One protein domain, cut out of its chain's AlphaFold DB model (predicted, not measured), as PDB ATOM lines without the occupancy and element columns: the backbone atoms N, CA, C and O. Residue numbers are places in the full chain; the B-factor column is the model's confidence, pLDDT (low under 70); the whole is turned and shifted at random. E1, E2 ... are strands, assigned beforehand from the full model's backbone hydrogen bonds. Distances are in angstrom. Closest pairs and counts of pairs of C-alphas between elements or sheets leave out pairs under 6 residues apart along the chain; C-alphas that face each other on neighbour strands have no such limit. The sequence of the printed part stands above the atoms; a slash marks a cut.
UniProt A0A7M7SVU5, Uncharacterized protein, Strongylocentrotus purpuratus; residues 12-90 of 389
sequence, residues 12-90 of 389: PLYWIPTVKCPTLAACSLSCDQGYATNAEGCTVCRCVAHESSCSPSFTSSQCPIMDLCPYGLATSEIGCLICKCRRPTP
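AT A GLANCE: This is residues 12 to 90 of the 389 residues of an uncharacterized protein of Strongylocentrotus purpuratus (UniProt A0A7M7SVU5). Little regular structure: two small strand hairpins, E1 with E2 and E3 with E4, sit side by side with E1 next to E3, and long loops, residues 12 to 34 and 48 to 72, sweep round them. The 79 printed residues hold no named helix and four strands, E1 to E4, in two antiparallel two-stranded sheets; the class is all strand, with 16 residues in named elements. The whole is compact, radius of gyration of the C-alphas 12.4 A, spanning 37 by 33 by 18 A.

IN THESE COORDINATES: After residues 12 to 34, E1, residues 35 to 37, begins at C-alpha (100.792, 153.083, 71.331). E2, residues 43 to 47, is 9.5 A long. E3 is residues 73 to 75. E4, residues 81 to 85, is 9.7 A long and ends at (99.986, 156.428, 84.668).

HOW THE PARTS SIT: In hairpin E1 and E2, N 36 and O 46 are within hydrogen-bond range, 2.8 A. In hairpin E3 and E4, N 74 and O 84 are too, 2.8 A. The closest C-alphas of E1 and E3, Thr 37 and Thr 75, are 5.3 A apart. E2 and E4 are apart.

THE WHOLE: The printed part has no cut. The link E2 to E3 is long. Residues 12 to 20, 25 to 26, 56 to 58 and 60 are under pLDDT 70.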
ATOM      1  N   PRO A  12      94.139 155.676  95.884       32.59
ATOM      2  CA  PRO A  12      95.015 155.969  94.753       32.59
ATOM      3  C   PRO A  12      94.751 157.347  94.122       32.59
ATOM      4  O   PRO A  12      93.755 157.562  93.443       32.59
ATOM      5  N   LEU A  13      95.689 158.263  94.365       33.78
ATOM      6  CA  LEU A  13      96.329 159.195  93.418       33.78
ATOM      7  C   LEU A  13      95.557 159.516  92.117       33.78
ATOM      8  O   LEU A  13      95.807 158.947  91.055       33.78
ATOM      9  N   TYR A  14      94.664 160.503  92.211       36.91
ATOM     10  CA  TYR A  14      93.918 161.125  91.115       36.91
ATOM     11  C   TYR A  14      94.782 162.115  90.306       36.91
ATOM     12  O   TYR A  14      95.040 163.230  90.744       36.91
ATOM     13  N   TRP A  15      95.204 161.723  89.100       34.84
ATOM     14  CA  TRP A  15      95.956 162.563  88.152       34.84
ATOM     15  C   TRP A  15      95.034 163.163  87.073       34.84
ATOM     16  O   TRP A  15      94.443 162.423  86.289       34.84
ATOM     17  N   ILE A  16      94.994 164.495  86.958       39.09
ATOM     18  CA  ILE A  16      94.625 165.210  85.721       39.09
ATOM     19  C   ILE A  16      95.856 166.041  85.328       39.09
ATOM     20  O   ILE A  16      96.166 167.015  86.010       39.09
ATOM     21  N   PRO A  17      96.624 165.664  84.292       40.34
ATOM     22  CA  PRO A  17      97.806 166.423  83.902       40.34
ATOM     23  C   PRO A  17      97.433 167.690  83.128       40.34
ATOM     24  O   PRO A  17      96.858 167.634  82.045       40.34
ATOM     25  N   THR A  18      97.883 168.830  83.647       43.19
ATOM     26  CA  THR A  18      97.938 170.142  82.980       43.19
ATOM     27  C   THR A  18      98.929 170.193  81.803       43.19
ATOM     28  O   THR A  18      99.019 171.204  81.112       43.19
ATOM     29  N   VAL A  19      99.650 169.099  81.524       48.59
ATOM     30  CA  VAL A  19     100.534 168.965  80.358       48.59
ATOM     31  C   VAL A  19      99.769 168.278  79.229       48.59
ATOM     32  O   VAL A  19      99.579 167.061  79.244       48.59
ATOM     33  N   LYS A  20      99.330 169.071  78.244       59.94
ATOM     34  CA  LYS A  20      98.740 168.563  77.001       59.94
ATOM     35  C   LYS A  20      99.837 167.844  76.220       59.94
ATOM     36  O   LYS A  20     100.730 168.490  75.680       59.94
ATOM     37  N   CYS A  21      99.782 166.516  76.170       71.12
ATOM     38  CA  CYS A  21     100.601 165.775  75.219       71.12
ATOM     39  C   CYS A  21     100.306 166.275  73.798       71.12
ATOM     40  O   CYS A  21      99.155 166.620  73.509       71.12
ATOM     41  N   PRO A  22     101.310 166.331  72.909       72.25
ATOM     42  CA  PRO A  22     101.066 166.672  71.516       72.25
ATOM     43  C   PRO A  22     100.110 165.646  70.910       72.25
ATOM     44  O   PRO A  22     100.179 164.465  71.249       72.25
ATOM     45  N   THR A  23      99.221 166.085  70.020       72.00
ATOM     46  CA  THR A  23      98.416 165.153  69.226       72.00
ATOM     47  C   THR A  23      99.346 164.197  68.492       72.00
ATOM     48  O   THR A  23     100.418 164.588  68.021       72.00
ATOM     49  N   LEU A  24      98.935 162.936  68.371       70.94
ATOM     50  CA  LEU A  24      99.673 161.950  67.589       70.94
ATOM     51  C   LEU A  24      99.437 162.208  66.088       70.94
ATOM     52  O   LEU A  24      98.752 161.451  65.405       70.94
ATOM     53  N   ALA A  25      99.929 163.341  65.591       62.56
ATOM     54  CA  ALA A  25      99.830 163.724  64.192       62.56
ATOM     55  C   ALA A  25     100.810 162.890  63.350       62.56
ATOM     56  O   ALA A  25     101.960 162.700  63.740       62.56
ATOM     57  N   ALA A  26     100.349 162.415  62.189       66.06
ATOM     58  CA  ALA A  26     101.155 161.684  61.206       66.06
ATOM     59  C   ALA A  26     101.735 160.332  61.681       66.06
ATOM     60  O   ALA A  26     102.896 160.020  61.424       66.06
ATOM     61  N   CYS A  27     100.913 159.496  62.328       73.06
ATOM     62  CA  CYS A  27     101.256 158.097  62.589       73.06
ATOM     63  C   CYS A  27     100.507 157.150  61.644       73.06
ATOM     64  O   CYS A  27      99.281 157.136  61.637       73.06
ATOM     65  N   SER A  28     101.241 156.352  60.860       78.00
ATOM     66  CA  SER A  28     100.678 155.355  59.931       78.00
ATOM     67  C   SER A  28     100.672 153.928  60.490       78.00
ATOM     68  O   SER A  28     100.329 152.988  59.776       78.00
ATOM     69  N   LEU A  29     101.115 153.746  61.737       81.25
ATOM     70  CA  LEU A  29     101.161 152.439  62.386       81.25
ATOM     71  C   LEU A  29      99.777 152.072  62.922       81.25
ATOM     72  O   LEU A  29      99.147 152.882  63.590       81.25
ATOM     73  N   SER A  30      99.336 150.838  62.678       80.12
ATOM     74  CA  SER A  30      98.192 150.246  63.375       80.12
ATOM     75  C   SER A  30      98.721 149.315  64.459       80.12
ATOM     76  O   SER A  30      99.454 148.375  64.156       80.12
ATOM     77  N   CYS A  31      98.386 149.598  65.714       81.50
ATOM     78  CA  CYS A  31      98.869 148.842  66.865       81.50
ATOM     79  C   CYS A  31      97.691 148.224  67.622       81.50
ATOM     80  O   CYS A  31      96.927 148.950  68.260       81.50
ATOM     81  N   ASP A  32      97.589 146.895  67.630       81.44
ATOM     82  CA  ASP A  32      96.467 146.172  68.255       81.44
ATOM     83  C   ASP A  32      96.397 146.389  69.778       81.44
ATOM     84  O   ASP A  32      95.320 146.516  70.357       81.44
ATOM     85  N   GLN A  33      97.562 146.512  70.429       78.19
ATOM     86  CA  GLN A  33      97.698 146.776  71.871       78.19
ATOM     87  C   GLN A  33      97.843 148.274  72.204       78.19
ATOM     88  O   GLN A  33      98.029 148.659  73.360       78.19
ATOM     89  N   GLY A  34      97.738 149.143  71.196       83.19
ATOM     90  CA  GLY A  34      97.905 150.587  71.324       83.19
ATOM     91  C   GLY A  34      99.354 151.074  71.225       83.19
ATOM     92  O   GLY A  34     100.277 150.342  70.862       83.19
ATOM     93  N   TYR A  35      99.536 152.360  71.525       87.12
ATOM     94  CA  TYR A  35     100.792 153.083  71.331       87.12
ATOM     95  C   TYR A  35     101.622 153.180  72.613       87.12
ATOM     96  O   TYR A  35     101.090 153.425  73.700       87.12
ATOM     97  N   ALA A  36     102.935 153.035  72.456       90.25
ATOM     98  CA  ALA A  36     103.930 153.293  73.481       90.25
ATOM     99  C   ALA A  36     103.972 154.784  73.844       90.25
ATOM    100  O   ALA A  36     103.479 155.642  73.111       90.25
ATOM    101  N   THR A  37     104.588 155.104  74.976       89.56
ATOM    102  CA  THR A  37     104.764 156.466  75.473       89.56
ATOM    103  C   THR A  37     106.232 156.868  75.576       89.56
ATOM    104  O   THR A  37     107.116 156.023  75.712       89.56
ATOM    105  N   ASN A  38     106.492 158.175  75.556       84.69
ATOM    106  CA  ASN A  38     107.783 158.751  75.940       84.69
ATOM    107  C   ASN A  38     107.957 158.782  77.479       84.69
ATOM    108  O   ASN A  38     107.064 158.377  78.227       84.69
ATOM    109  N   ALA A  39     109.089 159.308  77.960       81.31
ATOM    110  CA  ALA A  39     109.403 159.425  79.392       81.31
ATOM    111  C   ALA A  39     108.384 160.273  80.191       81.31
ATOM    112  O   ALA A  39     108.147 160.044  81.384       81.31
ATOM    113  N   GLU A  40     107.734 161.229  79.526       79.81
ATOM    114  CA  GLU A  40     106.675 162.056  80.109       79.81
ATOM    115  C   GLU A  40     105.333 161.320  80.228       79.81
ATOM    116  O   GLU A  40     104.454 161.766  80.964       79.81
ATOM    117  N   GLY A  41     105.179 160.177  79.555       82.94
ATOM    118  CA  GLY A  41     103.938 159.410  79.499       82.94
ATOM    119  C   GLY A  41     103.000 159.831  78.365       82.94
ATOM    120  O   GLY A  41     101.833 159.458  78.400       82.94
ATOM    121  N   CYS A  42     103.472 160.592  77.376       85.75
ATOM    122  CA  CYS A  42     102.711 160.949  76.175       85.75
ATOM    123  C   CYS A  42     102.854 159.882  75.096       85.75
ATOM    124  O   CYS A  42     103.955 159.367  74.905       85.75
ATOM    125  N   THR A  43     101.773 159.559  74.378       85.81
ATOM    126  CA  THR A  43     101.829 158.530  73.332       85.81
ATOM    127  C   THR A  43     102.708 158.983  72.173       85.81
ATOM    128  O   THR A  43     102.619 160.128  71.734       85.81
ATOM    129  N   VAL A  44     103.525 158.073  71.658       86.56
ATOM    130  CA  VAL A  44     104.402 158.275  70.500       86.56
ATOM    131  C   VAL A  44     104.044 157.284  69.396       86.56
ATOM    132  O   VAL A  44     103.412 156.264  69.660       86.56
ATOM    133  N   CYS A  45     104.448 157.560  68.152       86.69
ATOM    134  CA  CYS A  45     104.130 156.704  67.005       86.69
ATOM    135  C   CYS A  45     105.009 155.442  66.996       86.69
ATOM    136  O   CYS A  45     105.944 155.303  66.213       86.69
ATOM    137  N   ARG A  46     104.741 154.545  67.942       89.00
ATOM    138  CA  ARG A  46     105.399 153.252  68.130       89.00
ATOM    139  C   ARG A  46     104.444 152.346  68.895       89.00
ATOM    140  O   ARG A  46     103.802 152.814  69.829       89.00
ATOM    141  N   CYS A  47     104.347 151.074  68.531       88.62
ATOM    142  CA  CYS A  47     103.459 150.154  69.237       88.62
ATOM    143  C   CYS A  47     103.997 149.795  70.627       88.62
ATOM    144  O   CYS A  47     105.213 149.752  70.844       88.62
ATOM    145  N   VAL A  48     103.079 149.528  71.560       89.06
ATOM    146  CA  VAL A  48     103.407 148.832  72.812       89.06
ATOM    147  C   VAL A  48     104.060 147.496  72.452       89.06
ATOM    148  O   VAL A  48     103.636 146.821  71.512       89.06
ATOM    149  N   ALA A  49     105.126 147.140  73.166       86.94
ATOM    150  CA  ALA A  49     105.807 145.876  72.943       86.94
ATOM    151  C   ALA A  49     104.898 144.712  73.351       86.94
ATOM    152  O   ALA A  49     104.180 144.785  74.348       86.94
ATOM    153  N   HIS A  50     104.932 143.638  72.567       84.06
ATOM    154  CA  HIS A  50     104.162 142.437  72.863       84.06
ATOM    155  C   HIS A  50     104.622 141.815  74.190       84.06
ATOM    156  O   HIS A  50     105.806 141.886  74.525       84.06
ATOM    157  N   GLU A  51     103.711 141.168  74.920       74.62
ATOM    158  CA  GLU A  51     104.001 140.582  76.239       74.62
ATOM    159  C   GLU A  51     105.186 139.608  76.204       74.62
ATOM    160  O   GLU A  51     105.999 139.589  77.116       74.62
ATOM    161  N   SER A  52     105.364 138.869  75.106       78.81
ATOM    162  CA  SER A  52     106.512 137.966  74.916       78.81
ATOM    163  C   SER A  52     107.877 138.665  74.940       78.81
ATOM    164  O   SER A  52     108.886 138.030  75.227       78.81
ATOM    165  N   SER A  53     107.918 139.956  74.611       80.06
ATOM    166  CA  SER A  53     109.136 140.775  74.574       80.06
ATOM    167  C   SER A  53     109.363 141.546  75.876       80.06
ATOM    168  O   SER A  53     110.384 142.217  76.026       80.06
ATOM    169  N   CYS A  54     108.416 141.467  76.813       78.00
ATOM    170  CA  CYS A  54     108.420 142.188  78.073       78.00
ATOM    171  C   CYS A  54     108.366 141.191  79.225       78.00
ATOM    172  O   CYS A  54     107.373 140.510  79.442       78.00
ATOM    173  N   SER A  55     109.448 141.094  79.990       73.75
ATOM    174  CA  SER A  55     109.487 140.257  81.188       73.75
ATOM    175  C   SER A  55     110.046 141.050  82.369       73.75
ATOM    176  O   SER A  55     111.092 141.681  82.202       73.75
ATOM    177  N   PRO A  56     109.420 141.000  83.561       64.88
ATOM    178  CA  PRO A  56     108.089 140.464  83.874       64.88
ATOM    179  C   PRO A  56     106.976 141.516  83.686       64.88
ATOM    180  O   PRO A  56     107.145 142.682  84.040       64.88
ATOM    181  N   SER A  57     105.818 141.096  83.171       63.38
ATOM    182  CA  SER A  57     104.580 141.885  83.221       63.38
ATOM    183  C   SER A  57     104.129 142.024  84.676       63.38
ATOM    184  O   SER A  57     103.962 141.020  85.370       63.38
ATOM    185  N   PHE A  58     103.962 143.255  85.159       68.06
ATOM    186  CA  PHE A  58     103.601 143.489  86.556       68.06
ATOM    187  C   PHE A  58     102.127 143.162  86.820       68.06
ATOM    188  O   PHE A  58     101.250 143.553  86.052       68.06
ATOM    189  N   THR A  59     101.839 142.466  87.918       70.62
ATOM    190  CA  THR A  59     100.464 142.197  88.374       70.62
ATOM    191  C   THR A  59      99.879 143.397  89.132       70.62
ATOM    192  O   THR A  59     100.607 144.290  89.563       70.62
ATOM    193  N   SER A  60      98.563 143.394  89.385       65.00
ATOM    194  CA  SER A  60      97.893 144.413  90.222       65.00
ATOM    195  C   SER A  60      98.543 144.576  91.612       65.00
ATOM    196  O   SER A  60      98.584 145.677  92.155       65.00
ATOM    197  N   SER A  61      99.148 143.516  92.168       74.00
ATOM    198  CA  SER A  61      99.887 143.590  93.438       74.00
ATOM    199  C   SER A  61     101.237 144.309  93.331       74.00
ATOM    200  O   SER A  61     101.675 144.928  94.296       74.00
ATOM    201  N   GLN A  62     101.891 144.254  92.170       81.06
ATOM    202  CA  GLN A  62     103.149 144.956  91.895       81.06
ATOM    203  C   GLN A  62     102.914 146.381  91.382       81.06
ATOM    204  O   GLN A  62     103.777 147.243  91.538       81.06
ATOM    205  N   CYS A  63     101.741 146.642  90.800       80.56
ATOM    206  CA  CYS A  63     101.322 147.965  90.371       80.56
ATOM    207  C   CYS A  63      99.904 148.300  90.858       80.56
ATOM    208  O   CYS A  63      98.939 148.153  90.100       80.56
ATOM    209  N   PRO A  64      99.764 148.826  92.091       82.25
ATOM    210  CA  PRO A  64      98.461 149.116  92.687       82.25
ATOM    211  C   PRO A  64      97.621 150.121  91.898       82.25
ATOM    212  O   PRO A  64      96.413 150.151  92.073       82.25
ATOM    213  N   ILE A  65      98.244 150.940  91.043       76.12
ATOM    214  CA  ILE A  65      97.592 151.992  90.248       76.12
ATOM    215  C   ILE A  65      97.092 151.515  88.873       76.12
ATOM    216  O   ILE A  65      96.444 152.281  88.162       76.12
ATOM    217  N   MET A  66      97.377 150.269  88.480       78.50
ATOM    218  CA  MET A  66      97.111 149.739  87.133       78.50
ATOM    219  C   MET A  66      95.645 149.887  86.691       78.50
ATOM    220  O   MET A  66      95.372 150.322  85.569       78.50
ATOM    221  N   ASP A  67      94.704 149.583  87.585       77.94
ATOM    222  CA  ASP A  67      93.263 149.643  87.296       77.94
ATOM    223  C   ASP A  67      92.655 151.032  87.528       77.94
ATOM    224  O   ASP A  67      91.465 151.238  87.302       77.94
ATOM    225  N   LEU A  68      93.463 151.990  87.982       77.94
ATOM    226  CA  LEU A  68      93.012 153.308  88.434       77.94
ATOM    227  C   LEU A  68      93.461 154.414  87.490       77.94
ATOM    228  O   LEU A  68      92.787 155.433  87.381       77.94
ATOM    229  N   CYS A  69      94.565 154.198  86.770       78.25
ATOM    230  CA  CYS A  69      95.022 155.110  85.735       78.25
ATOM    231  C   CYS A  69      93.942 155.259  84.643       78.25
ATOM    232  O   CYS A  69      93.698 154.296  83.905       78.25
ATOM    233  N   PRO A  70      93.342 156.454  84.464       77.12
ATOM    234  CA  PRO A  70      92.230 156.659  83.530       77.12
ATOM    235  C   PRO A  70      92.597 156.284  82.090       77.12
ATOM    236  O   PRO A  70      91.856 155.610  81.375       77.12
ATOM    237  N   TYR A  71      93.808 156.660  81.684       81.69
ATOM    238  CA  TYR A  71      94.313 156.408  80.341       81.69
ATOM    239  C   TYR A  71      95.177 155.148  80.257       81.69
ATOM    240  O   TYR A  71      95.673 154.850  79.180       81.69
ATOM    241  N   GLY A  72      95.346 154.392  81.345       83.94
ATOM    242  CA  GLY A  72      96.258 153.250  81.423       83.94
ATOM    243  C   GLY A  72      97.690 153.623  81.821       83.94
ATOM    244  O   GLY A  72      97.975 154.753  82.225       83.94
ATOM    245  N   LEU A  73      98.591 152.645  81.739       86.19
ATOM    246  CA  LEU A  73      99.991 152.785  82.137       86.19
ATOM    247  C   LEU A  73     100.863 153.340  80.999       86.19
ATOM    248  O   LEU A  73     100.577 153.153  79.817       86.19
ATOM    249  N   ALA A  74     101.925 154.045  81.375       89.38
ATOM    250  CA  ALA A  74     103.002 154.468  80.491       89.38
ATOM    251  C   ALA A  74     103.880 153.267  80.119       89.38
ATOM    252  O   ALA A  74     103.819 152.214  80.755       89.38
ATOM    253  N   THR A  75     104.726 153.432  79.108       90.19
ATOM    254  CA  THR A  75     105.714 152.434  78.702       90.19
ATOM    255  C   THR A  75     107.147 152.909  78.904       90.19
ATOM    256  O   THR A  75     107.431 154.104  78.901       90.19
ATOM    257  N   SER A  76     108.065 151.950  78.982       86.44
ATOM    258  CA  SER A  76     109.503 152.152  78.854       86.44
ATOM    259  C   SER A  76     109.916 152.501  77.416       86.44
ATOM    260  O   SER A  76     109.118 152.458  76.469       86.44
ATOM    261  N   GLU A  77     111.203 152.790  77.236       83.69
ATOM    262  CA  GLU A  77     111.819 153.090  75.937       83.69
ATOM    263  C   GLU A  77     111.665 151.947  74.924       83.69
ATOM    264  O   GLU A  77     111.451 152.195  73.740       83.69
ATOM    265  N   ILE A  78     111.658 150.696  75.391       84.38
ATOM    266  CA  ILE A  78     111.419 149.510  74.555       84.38
ATOM    267  C   ILE A  78     109.929 149.200  74.356       84.38
ATOM    268  O   ILE A  78     109.582 148.369  73.529       84.38
ATOM    269  N   GLY A  79     109.021 149.920  75.030       86.31
ATOM    270  CA  GLY A  79     107.567 149.784  74.858       86.31
ATOM    271  C   GLY A  79     106.875 148.855  75.851       86.31
ATOM    272  O   GLY A  79     105.704 148.560  75.650       86.31
ATOM    273  N   CYS A  80     107.552 148.418  76.914       88.94
ATOM    274  CA  CYS A  80     106.937 147.614  77.974       88.94
ATOM    275  C   CYS A  80     106.210 148.501  78.982       88.94
ATOM    276  O   CYS A  80     106.712 149.573  79.309       88.94
ATOM    277  N   LEU A  81     105.065 148.061  79.504       87.25
ATOM    278  CA  LEU A  81     104.321 148.815  80.517       87.25
ATOM    279  C   LEU A  81     105.166 149.018  81.784       87.25
ATOM    280  O   LEU A  81     105.813 148.095  82.275       87.25
ATOM    281  N   ILE A  82     105.134 150.232  82.322       86.44
ATOM    282  CA  ILE A  82     105.758 150.597  83.596       86.44
ATOM    283  C   ILE A  82     104.679 151.066  84.569       86.44
ATOM    284  O   ILE A  82     103.653 151.600  84.149       86.44
ATOM    285  N   CYS A  83     104.902 150.905  85.874       85.44
ATOM    286  CA  CYS A  83     103.929 151.301  86.896       85.44
ATOM    287  C   CYS A  83     103.883 152.825  87.114       85.44
ATOM    288  O   CYS A  83     104.258 153.355  88.157       85.44
ATOM    289  N   LYS A  84     103.449 153.547  86.084       83.69
ATOM    290  CA  LYS A  84     103.252 154.994  86.044       83.69
ATOM    291  C   LYS A  84     102.058 155.257  85.140       83.69
ATOM    292  O   LYS A  84     102.015 154.711  84.043       83.69
ATOM    293  N   CYS A  85     101.099 156.084  85.552       82.94
ATOM    294  CA  CYS A  85      99.986 156.428  84.668       82.94
ATOM    295  C   CYS A  85     100.490 157.189  83.437       82.94
ATOM    296  O   CYS A  85     101.328 158.090  83.550       82.94
ATOM    297  N   ARG A  86      99.961 156.850  82.259       85.69
ATOM    298  CA  ARG A  86     100.198 157.654  81.061       85.69
ATOM    299  C   ARG A  86      99.326 158.902  81.067       85.69
ATOM    300  O   ARG A  86      98.258 158.943  81.679       85.69
ATOM    301  N   ARG A  87      99.788 159.913  80.345       81.31
ATOM    302  CA  ARG A  87      99.080 161.175  80.154       81.31
ATOM    303  C   ARG A  87      98.085 161.048  78.987       81.31
ATOM    304  O   ARG A  87      98.346 160.295  78.044       81.31
ATOM    305  N   PRO A  88      96.949 161.767  79.026       77.50
ATOM    306  CA  PRO A  88      96.027 161.828  77.906       77.50
ATOM    307  C   PRO A  88      96.734 162.438  76.705       77.50
ATOM    308  O   PRO A  88      97.317 163.519  76.794       77.50
ATOM    309  N   THR A  89      96.663 161.744  75.577       79.00
ATOM    310  CA  THR A  89      97.100 162.298  74.299       79.00
ATOM    311  C   THR A  89      95.867 162.661  73.495       79.00
ATOM    312  O   THR A  89      95.034 161.779  73.277       79.00
ATOM    313  N   PRO A  90      95.698 163.938  73.107       76.88
ATOM    314  CA  PRO A  90      94.506 164.334  72.397       76.88
ATOM    315  C   PRO A  90      94.397 163.604  71.064       76.88
ATOM    316  O   PRO A  90      95.395 163.402  70.361       76.88
TER     317      PRO A  90